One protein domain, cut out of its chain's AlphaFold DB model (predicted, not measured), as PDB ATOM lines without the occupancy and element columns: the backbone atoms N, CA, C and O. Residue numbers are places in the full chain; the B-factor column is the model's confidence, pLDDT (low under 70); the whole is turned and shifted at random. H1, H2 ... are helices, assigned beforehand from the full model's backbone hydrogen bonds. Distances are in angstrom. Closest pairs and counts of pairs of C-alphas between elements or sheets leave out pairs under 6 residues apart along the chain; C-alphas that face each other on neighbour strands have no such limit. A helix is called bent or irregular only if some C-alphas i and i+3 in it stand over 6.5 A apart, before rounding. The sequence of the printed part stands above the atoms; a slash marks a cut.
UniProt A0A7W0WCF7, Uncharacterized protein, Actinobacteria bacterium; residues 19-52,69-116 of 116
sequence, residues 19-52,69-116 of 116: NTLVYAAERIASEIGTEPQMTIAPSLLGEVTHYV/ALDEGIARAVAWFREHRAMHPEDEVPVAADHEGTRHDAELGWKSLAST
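AT A GLANCE: This is residues 19 to 52 and 69 to 116 of the 116 residues of an uncharacterized protein of Actinobacteria bacterium (UniProt A0A7W0WCF7). This model has little regular structure: two helices, H2 and the shorter H1, meet at a steep angle at one end, and long unnamed stretches run away from them. Residues 111 to 116 stick out as a free tail at the far end. The printed part has 82 residues with two named helices, H1 then H2, and no named strand; the class is all helix, with 30 residues in named elements. The whole is loose, with a radius of gyration of the C-alphas of 17.1 A, and elongated, spanning 53 by 35 by 22 A.

HOW THE PARTS SIT: H2, residues 70 to 87, touches H1, residues 21 to 32, with residues 70 to 78 alone. Their closest C-alphas, those of Ala 75 and Glu 31, are 6.3 A apart. They run the same way at a steep tilt of 55 degrees. H2 has a kink of 34 degrees near residue 81 and is irregular, C-alphas 83 and 86 being 7.7 A apart. Every O i to N i+4 pair is within hydrogen-bond range in H1, and 12 of 14 in H2.

IN THESE COORDINATES: H2 is 25.1 A long and ends at C-alpha 87 (3.700, 7.546, 14.287). H1 is 16.6 A long and begins at C-alpha 21 (-20.320, 20.548, 11.904).

THE WHOLE: The C-alphas farthest apart, of Glu 83 and Thr 116, are 54.2 A apart. Residues 53 to 68 are not printed; C-alphas 52 and 69 are 14.2 A apart across this cut, which lies in the link from H1 to H2. Residues 95 to 116 have pLDDT under 70.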
ATOM      1  N   ASN A  19     -23.701  17.965   5.526       95.31
ATOM      2  CA  ASN A  19     -23.814  17.606   6.940       95.31
ATOM      3  C   ASN A  19     -23.409  18.816   7.788       95.31
ATOM      4  O   ASN A  19     -22.625  19.652   7.334       95.31
ATOM      5  N   THR A  20     -23.940  18.931   9.004       94.25
ATOM      6  CA  THR A  20     -23.560  20.018   9.915       94.25
ATOM      7  C   THR A  20     -22.243  19.695  10.625       94.25
ATOM      8  O   THR A  20     -21.902  18.526  10.816       94.25
ATOM      9  N   LEU A  21     -21.511  20.728  11.061       92.69
ATOM     10  CA  LEU A  21     -20.320  20.548  11.904       92.69
ATOM     11  C   LEU A  21     -20.665  19.863  13.231       92.69
ATOM     12  O   LEU A  21     -19.923  18.997  13.681       92.69
ATOM     13  N   VAL A  22     -21.821  20.207  13.807       94.44
ATOM     14  CA  VAL A  22     -22.351  19.575  15.024       94.44
ATOM     15  C   VAL A  22     -22.532  18.072  14.815       94.44
ATOM     16  O   VAL A  22     -21.995  17.288  15.588       94.44
ATOM     17  N   TYR A  23     -23.188  17.665  13.723       96.31
ATOM     18  CA  TYR A  23     -23.388  16.251  13.413       96.31
ATOM     19  C   TYR A  23     -22.052  15.518  13.253       96.31
ATOM     20  O   TYR A  23     -21.846  14.464  13.846       96.31
ATOM     21  N   ALA A  24     -21.102  16.087  12.506       95.75
ATOM     22  CA  ALA A  24     -19.781  15.482  12.347       95.75
ATOM     23  C   ALA A  24     -19.047  15.316  13.694       95.75
ATOM     24  O   ALA A  24     -18.480  14.254  13.952       95.75
ATOM     25  N   ALA A  25     -19.094  16.327  14.569       95.81
ATOM     26  CA  ALA A  25     -18.484  16.280  15.897       95.81
ATOM     27  C   ALA A  25     -19.131  15.215  16.799       95.81
ATOM     28  O   ALA A  25     -18.421  14.426  17.422       95.81
ATOM     29  N   GLU A  26     -20.464  15.134  16.820       96.75
ATOM     30  CA  GLU A  26     -21.216  14.106  17.550       96.75
ATOM     31  C   GLU A  26     -20.876  12.696  17.059       96.75
ATOM     32  O   GLU A  26     -20.653  11.787  17.863       96.75
ATOM     33  N   ARG A  27     -20.783  12.500  15.736       97.69
ATOM     34  CA  ARG A  27     -20.409  11.207  15.152       97.69
ATOM     35  C   ARG A  27     -18.985  10.807  15.531       97.69
ATOM     36  O   ARG A  27     -18.789   9.673  15.958       97.69
ATOM     37  N   ILE A  28     -18.016  11.722  15.464       97.12
ATOM     38  CA  ILE A  28     -16.638  11.455  15.913       97.12
ATOM     39  C   ILE A  28     -16.619  11.074  17.397       97.12
ATOM     40  O   ILE A  28     -16.033  10.055  17.754       97.12
ATOM     41  N   ALA A  29     -17.279  11.862  18.250       96.56
ATOM     42  CA  ALA A  29     -17.326  11.637  19.693       96.56
ATOM     43  C   ALA A  29     -17.945  10.274  20.043       96.56
ATOM     44  O   ALA A  29     -17.402   9.531  20.865       96.56
ATOM     45  N   SER A  30     -19.012   9.895  19.333       97.00
ATOM     46  CA  SER A  30     -19.634   8.575  19.427       97.00
ATOM     47  C   SER A  30     -18.676   7.440  19.045       97.00
ATOM     48  O   SER A  30     -18.643   6.441  19.759       97.00
ATOM     49  N   GLU A  31     -17.893   7.569  17.969       97.25
ATOM     50  CA  GLU A  31     -16.914   6.540  17.568       97.25
ATOM     51  C   GLU A  31     -15.760   6.397  18.577       97.25
ATOM     52  O   GLU A  31     -15.199   5.307  18.767       97.25
ATOM     53  N   ILE A  32     -15.391   7.490  19.256       95.31
ATOM     54  CA  ILE A  32     -14.340   7.464  20.281       95.31
ATOM     55  C   ILE A  32     -14.844   7.188  21.701       95.31
ATOM     56  O   ILE A  32     -14.020   6.942  22.580       95.31
ATOM     57  N   GLY A  33     -16.162   7.145  21.913       96.19
ATOM     58  CA  GLY A  33     -16.778   6.846  23.205       96.19
ATOM     59  C   GLY A  33     -16.643   7.975  24.229       96.19
ATOM     60  O   GLY A  33     -16.469   7.696  25.414       96.19
ATOM     61  N   THR A  34     -16.697   9.234  23.786       94.56
ATOM     62  CA  THR A  34     -16.648  10.418  24.662       94.56
ATOM     63  C   THR A  34     -17.849  11.328  24.436       94.56
ATOM     64  O   THR A  34     -18.451  11.314  23.367       94.56
ATOM     65  N   GLU A  35     -18.155  12.169  25.422       92.38
ATOM     66  CA  GLU A  35     -19.078  13.290  25.239       92.38
ATOM     67  C   GLU A  35     -18.361  14.425  24.483       92.38
ATOM     68  O   GLU A  35     -17.271  14.835  24.911       92.38
ATOM     69  N   PRO A  36     -18.916  14.949  23.375       91.44
ATOM     70  CA  PRO A  36     -18.329  16.088  22.681       91.44
ATOM     71  C   PRO A  36     -18.414  17.352  23.544       91.44
ATOM     72  O   PRO A  36     -19.449  17.667  24.124       91.44
ATOM     73  N   GLN A  37     -17.323  18.113  23.617       90.00
ATOM     74  CA  GLN A  37     -17.314  19.450  24.214       90.00
ATOM     75  C   GLN A  37     -17.335  20.473  23.076       90.00
ATOM     76  O   GLN A  37     -16.362  20.586  22.333       90.00
ATOM     77  N   MET A  38     -18.458  21.175  22.902       89.56
ATOM     78  CA  MET A  38     -18.675  22.111  21.794       89.56
ATOM     79  C   MET A  38     -19.070  23.490  22.319       89.56
ATOM     80  O   MET A  38     -19.998  23.610  23.118       89.56
ATOM     81  N   THR A  39     -18.421  24.530  21.800       90.94
ATOM     82  CA  THR A  39     -18.791  25.931  22.033       90.94
ATOM     83  C   THR A  39     -19.299  26.518  20.726       90.94
ATOM     84  O   THR A  39     -18.596  26.492  19.719       90.94
ATOM     85  N   ILE A  40     -20.525  27.044  20.725       88.25
ATOM     86  CA  ILE A  40     -21.085  27.717  19.551       88.25
ATOM     87  C   ILE A  40     -20.684  29.190  19.597       88.25
ATOM     88  O   ILE A  40     -21.122  29.929  20.480       88.25
ATOM     89  N   ALA A  41     -19.862  29.604  18.639       88.06
ATOM     90  CA  ALA A  41     -19.433  30.986  18.460       88.06
ATOM     91  C   ALA A  41     -20.188  31.661  17.294       88.06
ATOM     92  O   ALA A  41     -20.752  30.970  16.438       88.06
ATOM     93  N   PRO A  42     -20.238  33.005  17.243       88.56
ATOM     94  CA  PRO A  42     -20.753  33.727  16.084       88.56
ATOM     95  C   PRO A  42     -19.955  33.403  14.814       88.56
ATOM     96  O   PRO A  42     -18.734  33.279  14.870       88.56
ATOM     97  N   SER A  43     -20.634  33.333  13.668       87.69
ATOM     98  CA  SER A  43     -19.964  33.116  12.382       87.69
ATOM     99  C   SER A  43     -18.975  34.228  12.046       87.69
ATOM    100  O   SER A  43     -19.227  35.411  12.299       87.69
ATOM    101  N   LEU A  44     -17.868  33.846  11.414       88.81
ATOM    102  CA  LEU A  44     -16.834  34.786  10.994       88.81
ATOM    103  C   LEU A  44     -17.250  35.530   9.719       88.81
ATOM    104  O   LEU A  44     -17.982  35.018   8.867       88.81
ATOM    105  N   LEU A  45     -16.755  36.760   9.552       92.62
ATOM    106  CA  LEU A  45     -16.993  37.527   8.331       92.62
ATOM    107  C   LEU A  45     -16.390  36.789   7.124       92.62
ATOM    108  O   LEU A  45     -15.178  36.616   7.041       92.62
ATOM    109  N   GLY A  46     -17.242  36.393   6.176       91.44
ATOM    110  CA  GLY A  46     -16.840  35.640   4.983       91.44
ATOM    111  C   GLY A  46     -16.892  34.117   5.136       91.44
ATOM    112  O   GLY A  46     -16.558  33.411   4.187       91.44
ATOM    113  N   GLU A  47     -17.328  33.599   6.286       90.38
ATOM    114  CA  GLU A  47     -17.546  32.167   6.482       90.38
ATOM    115  C   GLU A  47     -18.685  31.641   5.596       90.38
ATOM    116  O   GLU A  47     -19.761  32.238   5.490       90.38
ATOM    117  N   VAL A  48     -18.460  30.487   4.966       87.31
ATOM    118  CA  VAL A  48     -19.493  29.774   4.213       87.31
ATOM    119  C   VAL A  48     -20.237  28.847   5.169       87.31
ATOM    120  O   VAL A  48     -19.711  27.819   5.578       87.31
ATOM    121  N   THR A  49     -21.480  29.191   5.497       86.12
ATOM    122  CA  THR A  49     -22.294  28.441   6.471       86.12
ATOM    123  C   THR A  49     -23.029  27.243   5.872       86.12
ATOM    124  O   THR A  49     -23.435  26.333   6.594       86.12
ATOM    125  N   HIS A  50     -23.213  27.220   4.550       89.19
ATOM    126  CA  HIS A  50     -23.843  26.109   3.850       89.19
ATOM    127  C   HIS A  50     -23.281  25.960   2.437       89.19
ATOM    128  O   HIS A  50     -23.323  26.896   1.639       89.19
ATOM    129  N   TYR A  51     -22.788  24.765   2.118       90.88
ATOM    130  CA  TYR A  51     -22.296  24.422   0.791       90.88
ATOM    131  C   TYR A  51     -22.533  22.940   0.497       90.88
ATOM    132  O   TYR A  51     -22.096  22.068   1.246       90.88
ATOM    133  N   VAL A  52     -23.205  22.659  -0.618       96.00
ATOM    134  CA  VAL A  52     -23.361  21.312  -1.173       96.00
ATOM    135  C   VAL A  52     -22.931  21.371  -2.629       96.00
ATOM    136  O   VAL A  52     -23.497  22.121  -3.421       96.00
ATOM    137  N   ALA A  69     -20.231   7.098   2.680       96.94
ATOM    138  CA  ALA A  69     -21.019   8.057   3.446       96.94
ATOM    139  C   ALA A  69     -20.206   8.645   4.610       96.94
ATOM    140  O   ALA A  69     -19.227   8.045   5.058       96.94
ATOM    141  N   LEU A  70     -20.633   9.801   5.135       97.06
ATOM    142  CA  LEU A  70     -19.913  10.492   6.211       97.06
ATOM    143  C   LEU A  70     -19.682   9.586   7.430       97.06
ATOM    144  O   LEU A  70     -18.555   9.502   7.904       97.06
ATOM    145  N   ASP A  71     -20.711   8.877   7.892       97.38
ATOM    146  CA  ASP A  71     -20.618   8.016   9.077       97.38
ATOM    147  C   ASP A  71     -19.595   6.883   8.899       97.38
ATOM    148  O   ASP A  71     -18.773   6.645   9.784       97.38
ATOM    149  N   GLU A  72     -19.597   6.219   7.738       98.12
ATOM    150  CA  GLU A  72     -18.603   5.187   7.413       98.12
ATOM    151  C   GLU A  72     -17.198   5.797   7.321       98.12
ATOM    152  O   GLU A  72     -16.233   5.243   7.850       98.12
ATOM    153  N   GLY A  73     -17.080   6.958   6.673       97.88
ATOM    154  CA  GLY A  73     -15.823   7.689   6.547       97.88
ATOM    155  C   GLY A  73     -15.232   8.068   7.904       97.88
ATOM    156  O   GLY A  73     -14.037   7.864   8.117       97.88
ATOM    157  N   ILE A  74     -16.059   8.550   8.837       98.19
ATOM    158  CA  ILE A  74     -15.650   8.884  10.208       98.19
ATOM    159  C   ILE A  74     -15.164   7.631  10.940       98.19
ATOM    160  O   ILE A  74     -14.063   7.652  11.487       98.19
ATOM    161  N   ALA A  75     -15.918   6.529  10.904       98.19
ATOM    162  CA  ALA A  75     -15.512   5.281  11.554       98.19
ATOM    163  C   ALA A  75     -14.153   4.779  11.028       98.19
ATOM    164  O   ALA A  75     -13.257   4.430  11.803       98.19
ATOM    165  N   ARG A  76     -13.955   4.815   9.703       98.12
ATOM    166  CA  ARG A  76     -12.685   4.446   9.056       98.12
ATOM    167  C   ARG A  76     -11.540   5.381   9.437       98.12
ATOM    168  O   ARG A  76     -10.435   4.906   9.688       98.12
ATOM    169  N   ALA A  77     -11.791   6.688   9.487       96.88
ATOM    170  CA  ALA A  77     -10.793   7.679   9.872       96.88
ATOM    171  C   ALA A  77     -10.361   7.507  11.336       96.88
ATOM    172  O   ALA A  77      -9.167   7.524  11.623       96.88
ATOM    173  N   VAL A  78     -11.309   7.270  12.248       96.31
ATOM    174  CA  VAL A  78     -11.024   7.000  13.666       96.31
ATOM    175  C   VAL A  78     -10.214   5.714  13.832       96.31
ATOM    176  O   VAL A  78      -9.241   5.703  14.588       96.31
ATOM    177  N   ALA A  79     -10.576   4.643  13.119       96.69
ATOM    178  CA  ALA A  79      -9.822   3.390  13.137       96.69
ATOM    179  C   ALA A  79      -8.376   3.602  12.666       96.69
ATOM    180  O   ALA A  79      -7.438   3.265  13.390       96.69
ATOM    181  N   TRP A  80      -8.199   4.256  11.513       95.88
ATOM    182  CA  TRP A  80      -6.880   4.593  10.985       95.88
ATOM    183  C   TRP A  80      -6.067   5.425  11.983       95.88
ATOM    184  O   TRP A  80      -4.922   5.089  12.282       95.88
ATOM    185  N   PHE A  81      -6.672   6.463  12.565       93.44
ATOM    186  CA  PHE A  81      -6.001   7.336  13.525       93.44
ATOM    187  C   PHE A  81      -5.529   6.571  14.766       93.44
ATOM    188  O   PHE A  81      -4.399   6.759  15.207       93.44
ATOM    189  N   ARG A  82      -6.347   5.660  15.308       91.56
ATOM    190  CA  ARG A  82      -5.961   4.812  16.449       91.56
ATOM    191  C   ARG A  82      -4.780   3.900  16.126       91.56
ATOM    192  O   ARG A  82      -3.896   3.741  16.963       91.56
ATOM    193  N   GLU A  83      -4.757   3.322  14.930       95.12
ATOM    194  CA  GLU A  83      -3.669   2.446  14.476       95.12
ATOM    195  C   GLU A  83      -2.359   3.213  14.245       95.12
ATOM    196  O   GLU A  83      -1.278   2.677  14.482       95.12
ATOM    197  N   HIS A  84      -2.450   4.471  13.806       93.62
ATOM    198  CA  HIS A  84      -1.301   5.258  13.351       93.62
ATOM    199  C   HIS A  84      -0.841   6.311  14.368       93.62
ATOM    200  O   HIS A  84       0.198   6.932  14.163       93.62
ATOM    201  N   ARG A  85      -1.549   6.483  15.495       87.19
ATOM    202  CA  ARG A  85      -1.279   7.520  16.509       87.19
ATOM    203  C   ARG A  85       0.180   7.566  16.963       87.19
ATOM    204  O   ARG A  85       0.742   8.644  17.093       87.19
ATOM    205  N   ALA A  86       0.806   6.408  17.176       87.25
ATOM    206  CA  ALA A  86       2.194   6.325  17.639       87.25
ATOM    207  C   ALA A  86       3.228   6.841  16.616       87.25
ATOM    208  O   ALA A  86       4.371   7.095  16.984       87.25
ATOM    209  N   MET A  87       2.847   6.984  15.341       89.69
ATOM    210  CA  MET A  87       3.700   7.546  14.287       89.69
ATOM    211  C   MET A  87       3.642   9.075  14.215       89.69
ATOM    212  O   MET A  87       4.444   9.657  13.491       89.69
ATOM    213  N   HIS A  88       2.745   9.696  14.986       83.19
ATOM    214  CA  HIS A  88       2.543  11.142  15.046       83.19
ATOM    215  C   HIS A  88       2.711  11.672  16.480       83.19
ATOM    216  O   HIS A  88       1.750  12.160  17.083       83.19
ATOM    217  N   PRO A  89       3.908  11.550  17.085       81.38
ATOM    218  CA  PRO A  89       4.165  12.071  18.429       81.38
ATOM    219  C   PRO A  89       4.031  13.599  18.504       81.38
ATOM    220  O   PRO A  89       3.756  14.141  19.571       81.38
ATOM    221  N   GLU A  90       4.187  14.306  17.382       81.62
ATOM    222  CA  GLU A  90       3.934  15.742  17.270       81.62
ATOM    223  C   GLU A  90       2.483  16.121  17.574       81.62
ATOM    224  O   GLU A  90       2.249  17.242  18.007       81.62
ATOM    225  N   ASP A  91       1.528  15.198  17.425       78.50
ATOM    226  CA  ASP A  91       0.112  15.438  17.711       78.50
ATOM    227  C   ASP A  91      -0.224  15.284  19.206       78.50
ATOM    228  O   ASP A  91      -1.388  15.393  19.607       78.50
ATOM    229  N   GLU A  92       0.765  15.010  20.063       74.12
ATOM    230  CA  GLU A  92       0.650  15.096  21.526       74.12
ATOM    231  C   GLU A  92       0.837  16.534  22.037       74.12
ATOM    232  O   GLU A  92       1.311  16.764  23.152       74.12
ATOM    233  N   VAL A  93       0.446  17.532  21.241       71.75
ATOM    234  CA  VAL A  93       0.318  18.900  21.742       71.75
ATOM    235  C   VAL A  93      -0.941  18.963  22.605       71.75
ATOM    236  O   VAL A  93      -2.026  18.629  22.120       71.75
ATOM    237  N   PRO A  94      -0.848  19.404  23.874       71.56
ATOM    238  CA  PRO A  94      -2.036  19.771  24.624       71.56
ATOM    239  C   PRO A  94      -2.840  20.758  23.786       71.56
ATOM    240  O   PRO A  94      -2.259  21.688  23.225       71.56
ATOM    241  N   VAL A  95      -4.157  20.571  23.704       65.88
ATOM    242  CA  VAL A  95      -5.033  21.571  23.093       65.88
ATOM    243  C   VAL A  95      -4.892  22.843  23.931       65.88
ATOM    244  O   VAL A  95      -5.494  22.980  24.994       65.88
ATOM    245  N   ALA A  96      -3.998  23.737  23.510       56.00
ATOM    246  CA  ALA A  96      -3.917  25.078  24.048       56.00
ATOM    247  C   ALA A  96      -5.239  25.772  23.718       56.00
ATOM    248  O   ALA A  96      -5.855  25.457  22.697       56.00
ATOM    249  N   ALA A  97      -5.666  26.710  24.568       52.25
ATOM    250  CA  ALA A  97      -6.730  27.631  24.189       52.25
ATOM    251  C   ALA A  97      -6.424  28.145  22.775       52.25
ATOM    252  O   ALA A  97      -5.281  28.508  22.480       52.25
ATOM    253  N   ASP A  98      -7.418  28.051  21.905       51.75
ATOM    254  CA  ASP A  98      -7.352  28.436  20.505       51.75
ATOM    255  C   ASP A  98      -6.857  29.883  20.315       51.75
ATOM    256  O   ASP A  98      -6.606  30.636  21.258       51.75
ATOM    257  N   HIS A  99      -6.720  30.308  19.058       44.47
ATOM    258  CA  HIS A  99      -6.329  31.680  18.710       44.47
ATOM    259  C   HIS A  99      -7.307  32.750  19.255       44.47
ATOM    260  O   HIS A  99      -7.025  33.945  19.148       44.47
ATOM    261  N   GLU A 100      -8.414  32.330  19.879       49.88
ATOM    262  CA  GLU A 100      -9.425  33.157  20.536       49.88
ATOM    263  C   GLU A 100      -9.248  33.241  22.065       49.88
ATOM    264  O   GLU A 100      -9.941  34.011  22.727       49.88
ATOM    265  N   GLY A 101      -8.259  32.548  22.642       38.50
ATOM    266  CA  GLY A 101      -7.828  32.744  24.027       38.50
ATOM    267  C   GLY A 101      -8.815  32.261  25.087       38.50
ATOM    268  O   GLY A 101      -8.660  32.618  26.259       38.50
ATOM    269  N   THR A 102      -9.795  31.433  24.730       41.50
ATOM    270  CA  THR A 102     -10.777  30.956  25.706       41.50
ATOM    271  C   THR A 102     -10.254  29.693  26.382       41.50
ATOM    272  O   THR A 102     -10.430  28.577  25.899       41.50
ATOM    273  N   ARG A 103      -9.586  29.846  27.532       41.81
ATOM    274  CA  ARG A 103      -9.497  28.726  28.480       41.81
ATOM    275  C   ARG A 103     -10.878  28.499  29.096       41.81
ATOM    276  O   ARG A 103     -11.606  29.459  29.330       41.81
ATOM    277  N   HIS A 104     -11.194  27.246  29.421       47.62
ATOM    278  CA  HIS A 104     -12.422  26.826  30.118       47.62
ATOM    279  C   HIS A 104     -12.673  27.536  31.477       47.62
ATOM    280  O   HIS A 104     -13.720  27.331  32.083       47.62
ATOM    281  N   ASP A 105     -11.743  28.366  31.959       44.22
ATOM    282  CA  ASP A 105     -11.775  29.101  33.227       44.22
ATOM    283  C   ASP A 105     -11.524  30.624  33.103       44.22
ATOM    284  O   ASP A 105     -11.456  31.312  34.122       44.22
ATOM    285  N   ALA A 106     -11.394  31.184  31.894       35.84
ATOM    286  CA  ALA A 106     -11.055  32.599  31.714       35.84
ATOM    287  C   ALA A 106     -12.291  33.470  31.424       35.84
ATOM    288  O   ALA A 106     -13.006  33.255  30.446       35.84
ATOM    289  N   GLU A 107     -12.518  34.482  32.269       34.97
ATOM    290  CA  GLU A 107     -13.494  35.555  32.047       34.97
ATOM    291  C   GLU A 107     -13.365  36.140  30.630       34.97
ATOM    292  O   GLU A 107     -12.259  36.412  30.161       34.97
ATOM    293  N   LEU A 108     -14.512  36.338  29.969       35.16
ATOM    294  CA  LEU A 108     -14.673  36.875  28.613       35.16
ATOM    295  C   LEU A 108     -13.904  38.197  28.419       35.16
ATOM    296  O   LEU A 108     -14.435  39.291  28.615       35.16
ATOM    297  N   GLY A 109     -12.642  38.097  28.012       34.19
ATOM    298  CA  GLY A 109     -11.756  39.217  27.715       34.19
ATOM    299  C   GLY A 109     -11.970  39.742  26.301       34.19
ATOM    300  O   GLY A 109     -11.105  39.589  25.439       34.19
ATOM    301  N   TRP A 110     -13.117  40.376  26.048       45.84
ATOM    302  CA  TRP A 110     -13.328  41.159  24.832       45.84
ATOM    303  C   TRP A 110     -12.302  42.305  24.811       45.84
ATOM    304  O   TRP A 110     -12.349  43.238  25.613       45.84
ATOM    305  N   LYS A 111     -11.297  42.213  23.934       34.94
ATOM    306  CA  LYS A 111     -10.318  43.287  23.749       34.94
ATOM    307  C   LYS A 111     -11.059  44.554  23.319       34.94
ATOM    308  O   LYS A 111     -11.655  44.599  22.246       34.94
ATOM    309  N   SER A 112     -10.986  45.564  24.183       36.94
ATOM    310  CA  SER A 112     -11.360  46.956  23.945       36.94
ATOM    311  C   SER A 112     -11.017  47.378  22.516       36.94
ATOM    312  O   SER A 112      -9.840  47.474  22.165       36.94
ATOM    313  N   LEU A 113     -12.040  47.682  21.714       33.84
ATOM    314  CA  LEU A 113     -11.883  48.520  20.531       33.84
ATOM    315  C   LEU A 113     -11.428  49.896  21.025       33.84
ATOM    316  O   LEU A 113     -12.233  50.729  21.434       33.84
ATOM    317  N   ALA A 114     -10.114  50.099  21.080       33.00
ATOM    318  CA  ALA A 114      -9.542  51.413  21.288       33.00
ATOM    319  C   ALA A 114      -9.852  52.250  20.043       33.00
ATOM    320  O   ALA A 114      -9.363  51.963  18.952       33.00
ATOM    321  N   SER A 115     -10.696  53.262  20.235       34.44
ATOM    322  CA  SER A 115     -10.881  54.382  19.323       34.44
ATOM    323  C   SER A 115      -9.539  54.935  18.849       34.44
ATOM    324  O   SER A 115      -8.680  55.239  19.677       34.44
ATOM    325  N   THR A 116      -9.401  55.159  17.545       35.22
ATOM    326  CA  THR A 116      -8.809  56.372  16.954       35.22
ATOM    327  C   THR A 116      -9.353  56.522  15.542       35.22
ATOM    328  O   THR A 116      -9.344  55.512  14.807       35.22
TER     329      THR A 116